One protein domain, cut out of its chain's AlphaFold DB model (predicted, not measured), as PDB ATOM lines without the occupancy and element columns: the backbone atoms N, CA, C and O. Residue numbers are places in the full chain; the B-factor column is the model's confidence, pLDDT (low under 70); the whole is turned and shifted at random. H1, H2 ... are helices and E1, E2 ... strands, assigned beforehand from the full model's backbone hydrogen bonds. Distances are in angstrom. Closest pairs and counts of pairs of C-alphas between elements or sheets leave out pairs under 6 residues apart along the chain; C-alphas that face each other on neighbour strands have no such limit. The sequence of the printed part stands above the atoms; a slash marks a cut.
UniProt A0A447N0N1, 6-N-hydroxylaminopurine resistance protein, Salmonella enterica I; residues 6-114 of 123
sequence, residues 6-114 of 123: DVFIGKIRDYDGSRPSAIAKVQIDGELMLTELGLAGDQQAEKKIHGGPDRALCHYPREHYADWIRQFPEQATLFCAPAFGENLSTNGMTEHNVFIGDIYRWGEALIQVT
ATOM      1  N   ASP A   6      14.555  -1.529   2.146       98.56
ATOM      2  CA  ASP A   6      14.841  -0.443   1.211       98.56
ATOM      3  C   ASP A   6      15.824  -0.956   0.153       98.56
ATOM      4  O   ASP A   6      16.789  -1.664   0.475       98.56
ATOM      5  N   VAL A   7      15.568  -0.607  -1.111       98.62
ATOM      6  CA  VAL A   7      16.270  -1.161  -2.274       98.62
ATOM      7  C   VAL A   7      17.077  -0.088  -2.984       98.62
ATOM      8  O   VAL A   7      16.572   0.995  -3.272       98.62
ATOM      9  N   PHE A   8      18.321  -0.421  -3.327       98.75
ATOM     10  CA  PHE A   8      19.251   0.491  -3.975       98.75
ATOM     11  C   PHE A   8      19.941  -0.149  -5.184       98.75
ATOM     12  O   PHE A   8      20.382  -1.304  -5.150       98.75
ATOM     13  N   ILE A   9      20.098   0.636  -6.251       98.38
ATOM     14  CA  ILE A   9      20.879   0.265  -7.439       98.38
ATOM     15  C   ILE A   9      21.843   1.389  -7.813       98.38
ATOM     16  O   ILE A   9      21.611   2.559  -7.516       98.38
ATOM     17  N   GLY A  10      22.936   1.062  -8.488       96.88
ATOM     18  CA  GLY A  10      23.938   2.034  -8.900       96.88
ATOM     19  C   GLY A  10      24.606   1.669 -10.212       96.88
ATOM     20  O   GLY A  10      24.609   0.523 -10.652       96.88
ATOM     21  N   LYS A  11      25.213   2.680 -10.829       96.94
ATOM     22  CA  LYS A  11      26.057   2.529 -12.016       96.94
ATOM     23  C   LYS A  11      27.510   2.762 -11.641       96.94
ATOM     24  O   LYS A  11      27.793   3.499 -10.698       96.94
ATOM     25  N   ILE A  12      28.416   2.159 -12.400       96.75
ATOM     26  CA  ILE A  12      29.849   2.392 -12.256       96.75
ATOM     27  C   ILE A  12      30.140   3.861 -12.571       96.75
ATOM     28  O   ILE A  12      29.666   4.397 -13.574       96.75
ATOM     29  N   ARG A  13      30.910   4.499 -11.694       95.88
ATOM     30  CA  ARG A  13      31.424   5.864 -11.830       95.88
ATOM     31  C   ARG A  13      32.902   5.887 -11.461       95.88
ATOM     32  O   ARG A  13      33.366   5.009 -10.727       95.88
ATOM     33  N   ASP A  14      33.608   6.891 -11.962       95.62
ATOM     34  CA  ASP A  14      34.984   7.184 -11.569       95.62
ATOM     35  C   ASP A  14      35.011   7.928 -10.229       95.62
ATOM     36  O   ASP A  14      34.119   8.725  -9.932       95.62
ATOM     37  N   TYR A  15      36.039   7.653  -9.426       91.31
ATOM     38  CA  TYR A  15      36.286   8.299  -8.137       91.31
ATOM     39  C   TYR A  15      37.738   8.750  -8.099       91.31
ATOM     40  O   TYR A  15      38.632   7.979  -8.451       91.31
ATOM     41  N   ASP A  16      37.970   9.988  -7.668       92.31
ATOM     42  CA  ASP A  16      39.326  10.510  -7.554       92.31
ATOM     43  C   ASP A  16      40.137   9.688  -6.538       92.31
ATOM     44  O   ASP A  16      39.635   9.314  -5.477       92.31
ATOM     45  N   GLY A  17      41.371   9.337  -6.900       90.94
ATOM     46  CA  GLY A  17      42.247   8.498  -6.076       90.94
ATOM     47  C   GLY A  17      41.813   7.033  -5.889       90.94
ATOM     48  O   GLY A  17      42.456   6.319  -5.121       90.94
ATOM     49  N   SER A  18      40.772   6.547  -6.578       92.19
ATOM     50  CA  SER A  18      40.284   5.164  -6.443       92.19
ATOM     51  C   SER A  18      39.944   4.516  -7.792       92.19
ATOM     52  O   SER A  18      39.995   5.133  -8.853       92.19
ATOM     53  N   ARG A  19      39.631   3.216  -7.774       91.38
ATOM     54  CA  ARG A  19      39.166   2.487  -8.965       91.38
ATOM     55  C   ARG A  19      37.669   2.725  -9.196       91.38
ATOM     56  O   ARG A  19      36.935   2.878  -8.217       91.38
ATOM     57  N   PRO A  20      37.181   2.614 -10.447       93.75
ATOM     58  CA  PRO A  20      35.759   2.743 -10.739       93.75
ATOM     59  C   PRO A  20      34.899   1.810  -9.880       93.75
ATOM     60  O   PRO A  20      35.254   0.649  -9.614       93.75
ATOM     61  N   SER A  21      33.760   2.326  -9.430       93.81
ATOM     62  CA  SER A  21      32.881   1.642  -8.485       93.81
ATOM     63  C   SER A  21      31.417   2.014  -8.703       93.81
ATOM     64  O   SER A  21      31.104   3.097  -9.186       93.81
ATOM     65  N   ALA A  22      30.507   1.120  -8.324       94.38
ATOM     66  CA  ALA A  22      29.065   1.375  -8.294       94.38
ATOM     67  C   ALA A  22      28.542   1.524  -6.852       94.38
ATOM     68  O   ALA A  22      27.386   1.204  -6.580       94.38
ATOM     69  N   ILE A  23      29.423   1.943  -5.931       94.56
ATOM     70  CA  ILE A  23      29.147   2.034  -4.492       94.56
ATOM     71  C   ILE A  23      28.106   3.108  -4.157       94.56
ATOM     72  O   ILE A  23      27.238   2.861  -3.331       94.56
ATOM     73  N   ALA A  24      28.124   4.252  -4.850       93.19
ATOM     74  CA  ALA A  24      27.112   5.298  -4.699       93.19
ATOM     75  C   ALA A  24      25.803   4.905  -5.409       93.19
ATOM     76  O   ALA A  24      25.523   5.341  -6.534       93.19
ATOM     77  N   LYS A  25      25.033   4.029  -4.760       97.75
ATOM     78  CA  LYS A  25      23.710   3.592  -5.209       97.75
ATOM     79  C   LYS A  25      22.633   4.612  -4.828       97.75
ATOM     80  O   LYS A  25      22.826   5.440  -3.943       97.75
ATOM     81  N   VAL A  26      21.502   4.559  -5.521       97.56
ATOM     82  CA  VAL A  26      20.322   5.395  -5.270       97.56
ATOM     83  C   VAL A  26      19.134   4.515  -4.923       97.56
ATOM     84  O   VAL A  26      19.043   3.389  -5.420       97.56
ATOM     85  N   GLN A  27      18.247   5.029  -4.073       98.12
ATOM     86  CA  GLN A  27      17.023   4.330  -3.700       98.12
ATOM     87  C   GLN A  27      16.104   4.185  -4.913       98.12
ATOM     88  O   GLN A  27      16.012   5.093  -5.743       98.12
ATOM     89  N   ILE A  28      15.436   3.041  -4.997       97.69
ATOM     90  CA  ILE A  28      14.422   2.744  -6.002       97.69
ATOM     91  C   ILE A  28      13.108   2.434  -5.303       97.69
ATOM     92  O   ILE A  28      13.064   1.606  -4.395       97.69
ATOM     93  N   ASP A  29      12.045   3.064  -5.792       96.00
ATOM     94  CA  ASP A  29      10.673   2.756  -5.420       96.00
ATOM     95  C   ASP A  29       9.986   1.972  -6.549       96.00
ATOM     96  O   ASP A  29      10.292   2.151  -7.732       96.00
ATOM     97  N   GLY A  30       9.019   1.128  -6.185       94.31
ATOM     98  CA  GLY A  30       8.262   0.304  -7.127       94.31
ATOM     99  C   GLY A  30       8.886  -1.067  -7.396       94.31
ATOM    100  O   GLY A  30       9.746  -1.548  -6.659       94.31
ATOM    101  N   GLU A  31       8.391  -1.730  -8.437       94.62
ATOM    102  CA  GLU A  31       8.801  -3.087  -8.793       94.62
ATOM    103  C   GLU A  31      10.037  -3.087  -9.695       94.62
ATOM    104  O   GLU A  31      10.186  -2.251 -10.590       94.62
ATOM    105  N   LEU A  32      10.912  -4.070  -9.488       95.75
ATOM    106  CA  LEU A  32      12.080  -4.293 -10.327       95.75
ATOM    107  C   LEU A  32      12.363  -5.782 -10.513       95.75
ATOM    108  O   LEU A  32      12.106  -6.601  -9.633       95.75
ATOM    109  N   MET A  33      12.934  -6.125 -11.667       97.94
ATOM    110  CA  MET A  33      13.324  -7.496 -11.979       97.94
ATOM    111  C   MET A  33      14.627  -7.858 -11.258       97.94
ATOM    112  O   MET A  33      15.640  -7.169 -11.410       97.94
ATOM    113  N   LEU A  34      14.620  -8.979 -10.537       98.31
ATOM    114  CA  LEU A  34      15.824  -9.622 -10.021       98.31
ATOM    115  C   LEU A  34      16.234 -10.758 -10.964       98.31
ATOM    116  O   LEU A  34      15.445 -11.650 -11.258       98.31
ATOM    117  N   THR A  35      17.478 -10.719 -11.434       97.38
ATOM    118  CA  THR A  35      18.077 -11.759 -12.281       97.38
ATOM    119  C   THR A  35      19.126 -12.547 -11.500       97.38
ATOM    120  O   THR A  35      19.546 -12.125 -10.422       97.38
ATOM    121  N   GLU A  36      19.636 -13.638 -12.075       96.38
ATOM    122  CA  GLU A  36      20.749 -14.407 -11.490       96.38
ATOM    123  C   GLU A  36      22.016 -13.571 -11.249       96.38
ATOM    124  O   GLU A  36      22.863 -13.950 -10.449       96.38
ATOM    125  N   LEU A  37      22.170 -12.435 -11.938       96.00
ATOM    126  CA  LEU A  37      23.336 -11.557 -11.822       96.00
ATOM    127  C   LEU A  37      23.058 -10.269 -11.038       96.00
ATOM    128  O   LEU A  37      23.938  -9.413 -10.964       96.00
ATOM    129  N   GLY A  38      21.859 -10.122 -10.469       97.31
ATOM    130  CA  GLY A  38      21.474  -8.978  -9.648       97.31
ATOM    131  C   GLY A  38      20.258  -8.222 -10.171       97.31
ATOM    132  O   GLY A  38      19.553  -8.665 -11.088       97.31
ATOM    133  N   LEU A  39      19.996  -7.080  -9.538       98.12
ATOM    134  CA  LEU A  39      18.856  -6.212  -9.831       98.12
ATOM    135  C   LEU A  39      19.007  -5.558 -11.203       98.12
ATOM    136  O   LEU A  39      20.077  -5.056 -11.556       98.12
ATOM    137  N   ALA A  40      17.922  -5.524 -11.974       97.44
ATOM    138  CA  ALA A  40      17.908  -4.847 -13.259       97.44
ATOM    139  C   ALA A  40      18.312  -3.371 -13.098       97.44
ATOM    140  O   ALA A  40      17.733  -2.626 -12.310       97.44
ATOM    141  N   GLY A  41      19.326  -2.952 -13.858       95.88
ATOM    142  CA  GLY A  41      19.882  -1.598 -13.799       95.88
ATOM    143  C   GLY A  41      21.017  -1.408 -12.789       95.88
ATOM    144  O   GLY A  41      21.733  -0.411 -12.903       95.88
ATOM    145  N   ASP A  42      21.236  -2.355 -11.871       97.81
ATOM    146  CA  ASP A  42      22.401  -2.344 -10.993       97.81
ATOM    147  C   ASP A  42      23.665  -2.802 -11.729       97.81
ATOM    148  O   ASP A  42      23.634  -3.637 -12.637       97.81
ATOM    149  N   GLN A  43      24.806  -2.242 -11.341       95.62
ATOM    150  CA  GLN A  43      26.103  -2.602 -11.889       95.62
ATOM    151  C   GLN A  43      27.083  -2.990 -10.791       95.62
ATOM    152  O   GLN A  43      27.059  -2.484  -9.671       95.62
ATOM    153  N   GLN A  44      28.016  -3.860 -11.169       90.75
ATOM    154  CA  GLN A  44      29.093  -4.341 -10.316       90.75
ATOM    155  C   GLN A  44      30.420  -4.141 -11.048       90.75
ATOM    156  O   GLN A  44      30.628  -4.666 -12.148       90.75
ATOM    157  N   ALA A  45      31.317  -3.359 -10.448       88.81
ATOM    158  CA  ALA A  45      32.688  -3.222 -10.925       88.81
ATOM    159  C   ALA A  45      33.507  -4.464 -10.540       88.81
ATOM    160  O   ALA A  45      33.222  -5.098  -9.533       88.81
ATOM    161  N   GLU A  46      34.547  -4.799 -11.309       85.50
ATOM    162  CA  GLU A  46      35.441  -5.939 -11.021       85.50
ATOM    163  C   GLU A  46      34.679  -7.256 -10.774       85.50
ATOM    164  O   GLU A  46      34.850  -7.908  -9.747       85.50
ATOM    165  N   LYS A  47      33.838  -7.671 -11.733       81.44
ATOM    166  CA  LYS A  47      32.923  -8.827 -11.615       81.44
ATOM    167  C   LYS A  47      33.572 -10.140 -11.159       81.44
ATOM    168  O   LYS A  47      32.895 -10.960 -10.561       81.44
ATOM    169  N   LYS A  48      34.872 -10.340 -11.406       80.56
ATOM    170  CA  LYS A  48      35.617 -11.508 -10.897       80.56
ATOM    171  C   LYS A  48      35.725 -11.534  -9.365       80.56
ATOM    172  O   LYS A  48      35.913 -12.598  -8.796       80.56
ATOM    173  N   ILE A  49      35.662 -10.367  -8.724       80.00
ATOM    174  CA  ILE A  49      35.828 -10.172  -7.280       80.00
ATOM    175  C   ILE A  49      34.486  -9.821  -6.633       80.00
ATOM    176  O   ILE A  49      34.144 -10.361  -5.584       80.00
ATOM    177  N   HIS A  50      33.723  -8.909  -7.236       81.38
ATOM    178  CA  HIS A  50      32.505  -8.354  -6.633       81.38
ATOM    179  C   HIS A  50      31.212  -8.789  -7.316       81.38
ATOM    180  O   HIS A  50      30.156  -8.298  -6.939       81.38
ATOM    181  N   GLY A  51      31.284  -9.672  -8.310       83.31
ATOM    182  CA  GLY A  51      30.098 -10.141  -9.008       83.31
ATOM    183  C   GLY A  51      30.048 -11.641  -9.186       83.31
ATOM    184  O   GLY A  51      30.776 -12.391  -8.538       83.31
ATOM    185  N   GLY A  52      29.153 -12.052 -10.078       92.44
ATOM    186  CA  GLY A  52      28.766 -13.447 -10.242       92.44
ATOM    187  C   GLY A  52      27.506 -13.786  -9.441       92.44
ATOM    188  O   GLY A  52      27.065 -12.980  -8.618       92.44
ATOM    189  N   PRO A  53      26.920 -14.968  -9.692       94.81
ATOM    190  CA  PRO A  53      25.637 -15.359  -9.109       94.81
ATOM    191  C   PRO A  53      25.667 -15.395  -7.577       94.81
ATOM    192  O   PRO A  53      24.727 -14.942  -6.932       94.81
ATOM    193  N   ASP A  54      26.797 -15.790  -6.982       96.31
ATOM    194  CA  ASP A  54      26.947 -15.839  -5.522       96.31
ATOM    195  C   ASP A  54      27.027 -14.454  -4.858       96.31
ATOM    196  O   ASP A  54      27.020 -14.347  -3.633       96.31
ATOM    197  N   ARG A  55      27.154 -13.386  -5.654       96.31
ATOM    198  CA  ARG A  55      27.306 -11.991  -5.207       96.31
ATOM    199  C   ARG A  55      26.362 -11.060  -5.970       96.31
ATOM    200  O   ARG A  55      26.662  -9.886  -6.158       96.31
ATOM    201  N   ALA A  56      25.226 -11.586  -6.427       97.44
ATOM    202  CA  ALA A  56      24.214 -10.846  -7.179       97.44
ATOM    203  C   ALA A  56      23.582  -9.693  -6.373       97.44
ATOM    204  O   ALA A  56      23.188  -8.679  -6.945       97.44
ATOM    205  N   LEU A  57      23.506  -9.839  -5.046       97.94
ATOM    206  CA  LEU A  57      22.960  -8.852  -4.116       97.94
ATOM    207  C   LEU A  57      23.925  -8.632  -2.953       97.94
ATOM    208  O   LEU A  57      24.520  -9.579  -2.439       97.94
ATOM    209  N   CYS A  58      24.035  -7.386  -2.500       98.00
ATOM    210  CA  CYS A  58      24.706  -7.037  -1.255       98.00
ATOM    211  C   CYS A  58      23.684  -6.557  -0.217       98.00
ATOM    212  O   CYS A  58      22.819  -5.739  -0.527       98.00
ATOM    213  N   HIS A  59      23.791  -7.053   1.013       98.69
ATOM    214  CA  HIS A  59      22.943  -6.667   2.140       98.69
ATOM    215  C   HIS A  59      23.781  -5.979   3.217       98.69
ATOM    216  O   HIS A  59      24.938  -6.355   3.427       98.69
ATOM    217  N   TYR A  60      23.207  -4.965   3.868       98.75
ATOM    218  CA  TYR A  60      23.807  -4.324   5.033       98.75
ATOM    219  C   TYR A  60      22.744  -3.980   6.094       98.75
ATOM    220  O   TYR A  60      21.752  -3.314   5.768       98.75
ATOM    221  N   PRO A  61      22.923  -4.413   7.357       98.69
ATOM    222  CA  PRO A  61      22.017  -4.071   8.453       98.69
ATOM    223  C   PRO A  61      22.031  -2.568   8.750       98.69
ATOM    224  O   PRO A  61      23.092  -1.970   8.944       98.69
ATOM    225  N   ARG A  62      20.852  -1.940   8.821       98.50
ATOM    226  CA  ARG A  62      20.737  -0.498   9.104       98.50
ATOM    227  C   ARG A  62      21.191  -0.148  10.518       98.50
ATOM    228  O   ARG A  62      21.628   0.974  10.758       98.50
ATOM    229  N   GLU A  63      21.102  -1.103  11.435       98.56
ATOM    230  CA  GLU A  63      21.559  -1.002  12.820       98.56
ATOM    231  C   GLU A  63      23.002  -0.488  12.915       98.56
ATOM    232  O   GLU A  63      23.291   0.388  13.731       98.56
ATOM    233  N   HIS A  64      23.885  -0.962  12.030       98.62
ATOM    234  CA  HIS A  64      25.320  -0.678  12.093       98.62
ATOM    235  C   HIS A  64      25.666   0.783  11.805       98.62
ATOM    236  O   HIS A  64      26.692   1.274  12.275       98.62
ATOM    237  N   TYR A  65      24.809   1.523  11.092       98.50
ATOM    238  CA  TYR A  65      25.030   2.955  10.866       98.50
ATOM    239  C   TYR A  65      25.090   3.742  12.178       98.50
ATOM    240  O   TYR A  65      25.907   4.653  12.305       98.50
ATOM    241  N   ALA A  66      24.304   3.358  13.190       98.25
ATOM    242  CA  ALA A  66      24.350   4.008  14.497       98.25
ATOM    243  C   ALA A  66      25.703   3.811  15.202       98.25
ATOM    244  O   ALA A  66      26.186   4.719  15.884       98.25
ATOM    245  N   ASP A  67      26.334   2.650  15.024       98.12
ATOM    246  CA  ASP A  67      27.647   2.371  15.602       98.12
ATOM    247  C   ASP A  67      28.765   3.109  14.861       98.12
ATOM    248  O   ASP A  67      29.672   3.629  15.514       98.12
ATOM    249  N   TRP A  68      28.681   3.249  13.535       98.31
ATOM    250  CA  TRP A  68      29.626   4.077  12.778       98.31
ATOM    251  C   TRP A  68      29.517   5.559  13.126       98.31
ATOM    252  O   TRP A  68      30.537   6.195  13.368       98.31
ATOM    253  N   ILE A  69      28.297   6.094  13.251       98.56
ATOM    254  CA  ILE A  69      28.069   7.475  13.709       98.56
ATOM    255  C   ILE A  69      28.677   7.690  15.100       98.56
ATOM    256  O   ILE A  69      29.285   8.727  15.356       98.56
ATOM    257  N   ARG A  70      28.543   6.708  16.003       98.44
ATOM    258  CA  ARG A  70      29.137   6.777  17.346       98.44
ATOM    259  C   ARG A  70      30.665   6.754  17.305       98.44
ATOM    260  O   ARG A  70      31.294   7.445  18.100       98.44
ATOM    261  N   GLN A  71      31.252   5.957  16.413       98.38
ATOM    262  CA  GLN A  71      32.705   5.842  16.265       98.38
ATOM    263  C   GLN A  71      33.325   7.057  15.560       98.38
ATOM    264  O   GLN A  71      34.428   7.468  15.913       98.38
ATOM    265  N   PHE A  72      32.612   7.652  14.604       98.12
ATOM    266  CA  PHE A  72      33.098   8.729  13.741       98.12
ATOM    267  C   PHE A  72      32.073   9.876  13.647       98.12
ATOM    268  O   PHE A  72      31.512  10.136  12.578       98.12
ATOM    269  N   PRO A  73      31.822  10.601  14.752       97.81
ATOM    270  CA  PRO A  73      30.763  11.611  14.816       97.81
ATOM    271  C   PRO A  73      30.978  12.783  13.849       97.81
ATOM    272  O   PRO A  73      30.014  13.330  13.320       97.81
ATOM    273  N   GLU A  74      32.231  13.139  13.554       98.38
ATOM    274  CA  GLU A  74      32.569  14.195  12.586       98.38
ATOM    275  C   GLU A  74      32.155  13.844  11.147       98.38
ATOM    276  O   GLU A  74      31.988  14.726  10.309       98.38
ATOM    277  N   GLN A  75      31.959  12.554  10.866       97.62
ATOM    278  CA  GLN A  75      31.597  12.003   9.560       97.62
ATOM    279  C   GLN A  75      30.165  11.450   9.559       97.62
ATOM    280  O   GLN A  75      29.777  10.751   8.628       97.62
ATOM    281  N   ALA A  76      29.362  11.759  10.584       97.31
ATOM    282  CA  ALA A  76      28.035  11.180  10.792       97.31
ATOM    283  C   ALA A  76      27.118  11.268   9.560       97.31
ATOM    284  O   ALA A  76      26.339  10.356   9.300       97.31
ATOM    285  N   THR A  77      27.237  12.342   8.777       97.06
ATOM    286  CA  THR A  77      26.447  12.560   7.557       97.06
ATOM    287  C   THR A  77      26.751  11.566   6.437       97.06
ATOM    288  O   THR A  77      25.930  11.424   5.534       97.06
ATOM    289  N   LEU A  78      27.894  10.875   6.486       96.19
ATOM    290  CA  LEU A  78      28.269   9.830   5.533       96.19
ATOM    291  C   LEU A  78      27.630   8.477   5.866       96.19
ATOM    292  O   LEU A  78      27.515   7.628   4.989       96.19
ATOM    293  N   PHE A  79      27.222   8.255   7.116       97.75
ATOM    294  CA  PHE A  79      26.765   6.953   7.600       97.75
ATOM    295  C   PHE A  79      25.244   6.829   7.536       97.75
ATOM    296  O   PHE A  79      24.545   6.797   8.548       97.75
ATOM    297  N   CYS A  80      24.734   6.727   6.315       96.94
ATOM    298  CA  CYS A  80      23.353   6.361   6.028       96.94
ATOM    299  C   CYS A  80      23.298   5.382   4.852       96.94
ATOM    300  O   CYS A  80      24.252   5.267   4.085       96.94
ATOM    301  N   ALA A  81      22.188   4.661   4.695       97.94
ATOM    302  CA  ALA A  81      22.028   3.778   3.544       97.94
ATOM    303  C   ALA A  81      22.032   4.593   2.229       97.94
ATOM    304  O   ALA A  81      21.351   5.621   2.176       97.94
ATOM    305  N   PRO A  82      22.734   4.158   1.161       97.81
ATOM    306  CA  PRO A  82      23.495   2.915   1.013       97.81
ATOM    307  C   PRO A  82      25.026   3.116   1.049       97.81
ATOM    308  O   PRO A  82      25.722   2.758   0.097       97.81
ATOM    309  N   ALA A  83      25.581   3.746   2.090       97.31
ATOM    310  CA  ALA A  83      26.992   4.150   2.119       97.31
ATOM    311  C   ALA A  83      27.988   2.986   1.994       97.31
ATOM    312  O   ALA A  83      29.092   3.177   1.484       97.31
ATOM    313  N   PHE A  84      27.602   1.765   2.380       97.31
ATOM    314  CA  PHE A  84      28.439   0.578   2.187       97.31
ATOM    315  C   PHE A  84      28.226  -0.099   0.822       97.31
ATOM    316  O   PHE A  84      28.860  -1.120   0.523       97.31
ATOM    317  N   GLY A  85      27.402   0.478  -0.053       96.69
ATOM    318  CA  GLY A  85      27.105  -0.020  -1.396       96.69
ATOM    319  C   GLY A  85      26.144  -1.202  -1.416       96.69
ATOM    320  O   GLY A  85      26.164  -1.984  -2.368       96.69
ATOM    321  N   GLU A  86      25.351  -1.375  -0.363       98.31
ATOM    322  CA  GLU A  86      24.328  -2.405  -0.280       98.31
ATOM    323  C   GLU A  86      23.203  -2.183  -1.291       98.31
ATOM    324  O   GLU A  86      22.813  -1.059  -1.589       98.31
ATOM    325  N   ASN A  87      22.661  -3.282  -1.811       98.56
ATOM    326  CA  ASN A  87      21.409  -3.272  -2.556       98.56
ATOM    327  C   ASN A  87      20.203  -3.331  -1.621       98.56
ATOM    328  O   ASN A  87      19.158  -2.792  -1.960       98.56
ATOM    329  N   LEU A  88      20.345  -4.015  -0.484       98.62
ATOM    330  CA  LEU A  88      19.275  -4.284   0.469       98.62
ATOM    331  C   LEU A  88      19.658  -3.719   1.839       98.62
ATOM    332  O   LEU A  88      20.648  -4.158   2.429       98.62
ATOM    333  N   SER A  89      18.857  -2.788   2.353       98.75
ATOM    334  CA  SER A  89      18.999  -2.242   3.707       98.75
ATOM    335  C   SER A  89      17.755  -2.571   4.523       98.75
ATOM    336  O   SER A  89      16.636  -2.277   4.105       98.75
ATOM    337  N   THR A  90      17.939  -3.189   5.685       98.62
ATOM    338  CA  THR A  90      16.837  -3.673   6.532       98.62
ATOM    339  C   THR A  90      17.089  -3.364   7.997       98.62
ATOM    340  O   THR A  90      18.236  -3.177   8.398       98.62
ATOM    341  N   ASN A  91      16.031  -3.458   8.800       98.38
ATOM    342  CA  ASN A  91      16.133  -3.648  10.242       98.38
ATOM    343  C   ASN A  91      15.736  -5.076  10.646       98.38
ATOM    344  O   ASN A  91      14.874  -5.694  10.023       98.38
ATOM    345  N   GLY A  92      16.352  -5.592  11.708       98.00
ATOM    346  CA  GLY A  92      16.076  -6.907  12.286       98.00
ATOM    347  C   GLY A  92      16.800  -8.078  11.617       98.00
ATOM    348  O   GLY A  92      16.669  -9.203  12.096       98.00
ATOM    349  N   MET A  93      17.580  -7.836  10.560       98.25
ATOM    350  CA  MET A  93      18.439  -8.835   9.914       98.25
ATOM    351  C   MET A  93      19.902  -8.457  10.142       98.25
ATOM    352  O   MET A  93      20.378  -7.486   9.566       98.25
ATOM    353  N   THR A  94      20.597  -9.219  10.979       98.56
ATOM    354  CA  THR A  94      21.993  -8.995  11.390       98.56
ATOM    355  C   THR A  94      22.788 -10.292  11.281       98.56
ATOM    356  O   THR A  94      22.230 -11.380  11.148       98.56
ATOM    357  N   GLU A  95      24.103 -10.208  11.420       98.56
ATOM    358  CA  GLU A  95      25.014 -11.353  11.359       98.56
ATOM    359  C   GLU A  95      24.772 -12.382  12.481       98.56
ATOM    360  O   GLU A  95      25.242 -13.513  12.394       98.56
ATOM    361  N   HIS A  96      24.032 -12.017  13.533       98.19
ATOM    362  CA  HIS A  96      23.698 -12.916  14.641       98.19
ATOM    363  C   HIS A  96      22.461 -13.785  14.391       98.19
ATOM    364  O   HIS A  96      22.268 -14.777  15.095       98.19
ATOM    365  N   ASN A  97      21.602 -13.404  13.441       98.06
ATOM    366  CA  ASN A  97      20.327 -14.080  13.189       98.06
ATOM    367  C   ASN A  97      20.052 -14.385  11.708       98.06
ATOM    368  O   ASN A  97      18.990 -14.925  11.403       98.06
ATOM    369  N   VAL A  98      20.993 -14.069  10.819       98.38
ATOM    370  CA  VAL A  98      21.004 -14.471   9.410       98.38
ATOM    371  C   VAL A  98      22.124 -15.485   9.201       98.38
ATOM    372  O   VAL A  98      23.274 -15.228   9.558       98.38
ATOM    373  N   PHE A  99      21.803 -16.628   8.601       98.38
ATOM    374  CA  PHE A  99      22.721 -17.754   8.460       98.38
ATOM    375  C   PHE A  99      23.044 -18.039   6.993       98.38
ATOM    376  O   PHE A  99      22.206 -17.892   6.105       98.38
ATOM    377  N   ILE A 100      24.275 -18.485   6.730       98.62
ATOM    378  CA  ILE A 100      24.662 -18.983   5.403       98.62
ATOM    379  C   ILE A 100      23.750 -20.157   5.040       98.62
ATOM    380  O   ILE A 100      23.585 -21.092   5.822       98.62
ATOM    381  N   GLY A 101      23.185 -20.108   3.838       98.56
ATOM    382  CA  GLY A 101      22.228 -21.085   3.344       98.56
ATOM    383  C   GLY A 101      20.766 -20.723   3.598       98.56
ATOM    384  O   GLY A 101      19.912 -21.360   2.979       98.56
ATOM    385  N   ASP A 102      20.463 -19.704   4.413       98.62
ATOM    386  CA  ASP A 102      19.091 -19.210   4.576       98.62
ATOM    387  C   ASP A 102      18.507 -18.798   3.225       98.62
ATOM    388  O   ASP A 102      19.152 -18.081   2.455       98.62
ATOM    389  N   ILE A 103      17.267 -19.219   2.963       98.50
ATOM    390  CA  ILE A 103      16.527 -18.883   1.746       98.50
ATOM    391  C   ILE A 103      15.355 -17.980   2.108       98.50
ATOM    392  O   ILE A 103      14.489 -18.341   2.909       98.50
ATOM    393  N   TYR A 104      15.295 -16.824   1.460       98.31
ATOM    394  CA  TYR A 104      14.231 -15.847   1.622       98.31
ATOM    395  C   TYR A 104      13.435 -15.732   0.327       98.31
ATOM    396  O   TYR A 104      13.997 -15.674  -0.767       98.31
ATOM    397  N   ARG A 105      12.109 -15.669   0.457       98.12
ATOM    398  CA  ARG A 105      11.232 -15.279  -0.647       98.12
ATOM    399  C   ARG A 105      11.072 -13.766  -0.647       98.12
ATOM    400  O   ARG A 105      10.684 -13.199   0.374       98.12
ATOM    401  N   TRP A 106      11.303 -13.145  -1.797       97.50
ATOM    402  CA  TRP A 106      11.133 -11.713  -2.005       97.50
ATOM    403  C   TRP A 106      10.388 -11.472  -3.321       97.50
ATOM    404  O   TRP A 106      10.930 -11.680  -4.404       97.50
ATOM    405  N   GLY A 107       9.105 -11.113  -3.215       96.19
ATOM    406  CA  GLY A 107       8.193 -11.146  -4.359       96.19
ATOM    407  C   GLY A 107       8.112 -12.558  -4.948       96.19
ATOM    408  O   GLY A 107       7.849 -13.523  -4.223       96.19
ATOM    409  N   GLU A 108       8.375 -12.666  -6.248       97.25
ATOM    410  CA  GLU A 108       8.426 -13.934  -6.988       97.25
ATOM    411  C   GLU A 108       9.794 -14.630  -6.913       97.25
ATOM    412  O   GLU A 108       9.913 -15.802  -7.269       97.25
ATOM    413  N   ALA A 109      10.831 -13.940  -6.431       97.94
ATOM    414  CA  ALA A 109      12.183 -14.473  -6.377       97.94
ATOM    415  C   ALA A 109      12.459 -15.249  -5.081       97.94
ATOM    416  O   ALA A 109      11.900 -14.976  -4.013       97.94
ATOM    417  N   LEU A 110      13.399 -16.190  -5.179       98.44
ATOM    418  CA  LEU A 110      14.068 -16.807  -4.040       98.44
ATOM    419  C   LEU A 110      15.529 -16.364  -4.042       98.44
ATOM    420  O   LEU A 110      16.203 -16.457  -5.065       98.44
ATOM    421  N   ILE A 111      16.010 -15.900  -2.894       98.44
ATOM    422  CA  ILE A 111      17.406 -15.511  -2.689       98.44
ATOM    423  C   ILE A 111      17.994 -16.334  -1.550       98.44
ATOM    424  O   ILE A 111      17.295 -16.634  -0.583       98.44
ATOM    425  N   GLN A 112      19.271 -16.692  -1.661       98.75
ATOM    426  CA  GLN A 112      19.984 -17.455  -0.643       98.75
ATOM    427  C   GLN A 112      21.183 -16.666  -0.125       98.75
ATOM    428  O   GLN A 112      21.902 -16.037  -0.899       98.75
ATOM    429  N   VAL A 113      21.421 -16.718   1.184       98.69
ATOM    430  CA  VAL A 113      22.632 -16.158   1.793       98.69
ATOM    431  C   VAL A 113      23.819 -17.049   1.441       98.69
ATOM    432  O   VAL A 113      23.882 -18.204   1.859       98.69
ATOM    433  N   THR A 114      24.773 -16.516   0.686       98.44
ATOM    434  CA  THR A 114      25.923 -17.276   0.174       98.44
ATOM    435  C   THR A 114      27.164 -17.120   1.047       98.44
ATOM    436  O   THR A 114      27.860 -18.093   1.326       98.44
TER     437      THR A 114
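Overview. This is residues 6 to 114 of the 123 residues of the protein "6-N-hydroxylaminopurine resistance protein" of Salmonella enterica I (UniProt A0A447N0N1). Loops with little regular structure gather round a small mixed sheet, E2-E1-E4-E3, between the helical corner H2-H3 and hairpin E5-E6. Residues 70 to 75 stick out. The 109 printed residues, 40 of them in three named helices and six strands, are mixed in class and compact, radius of gyration of the C-alphas 14.5 A, spanning 41 by 33 by 28 A.

Along the chain. E1 is residues 6 to 9, from (14.841, -0.443, 1.211), E2 26 to 28, H1 47 to 50, E3 59 to 61, H2 63 to 71, H3 73 to 78, E4 88 to 90, E5 103 to 106 and E6 109 to 112, ending at (19.984, -17.455, -0.643).

Arrangement. E4 is antiparallel to E1, N 6 and O 89 within hydrogen-bond range at 3.0 A, and parallel to E3, N 60 and O 88 at 3.0 A. E2 and E1 meet only at a point. H2 and H3 touch only at the corner, C-alphas 69 and 76 closest at 4.7 A. E5 and E6 are antiparallel, N 104 and O 111 at 2.9 A.

Size, cuts and confidence. The printed part has no cut; E1 to E2, E2 to H1 and E4 to E5 are long links. No printed residue is under 70.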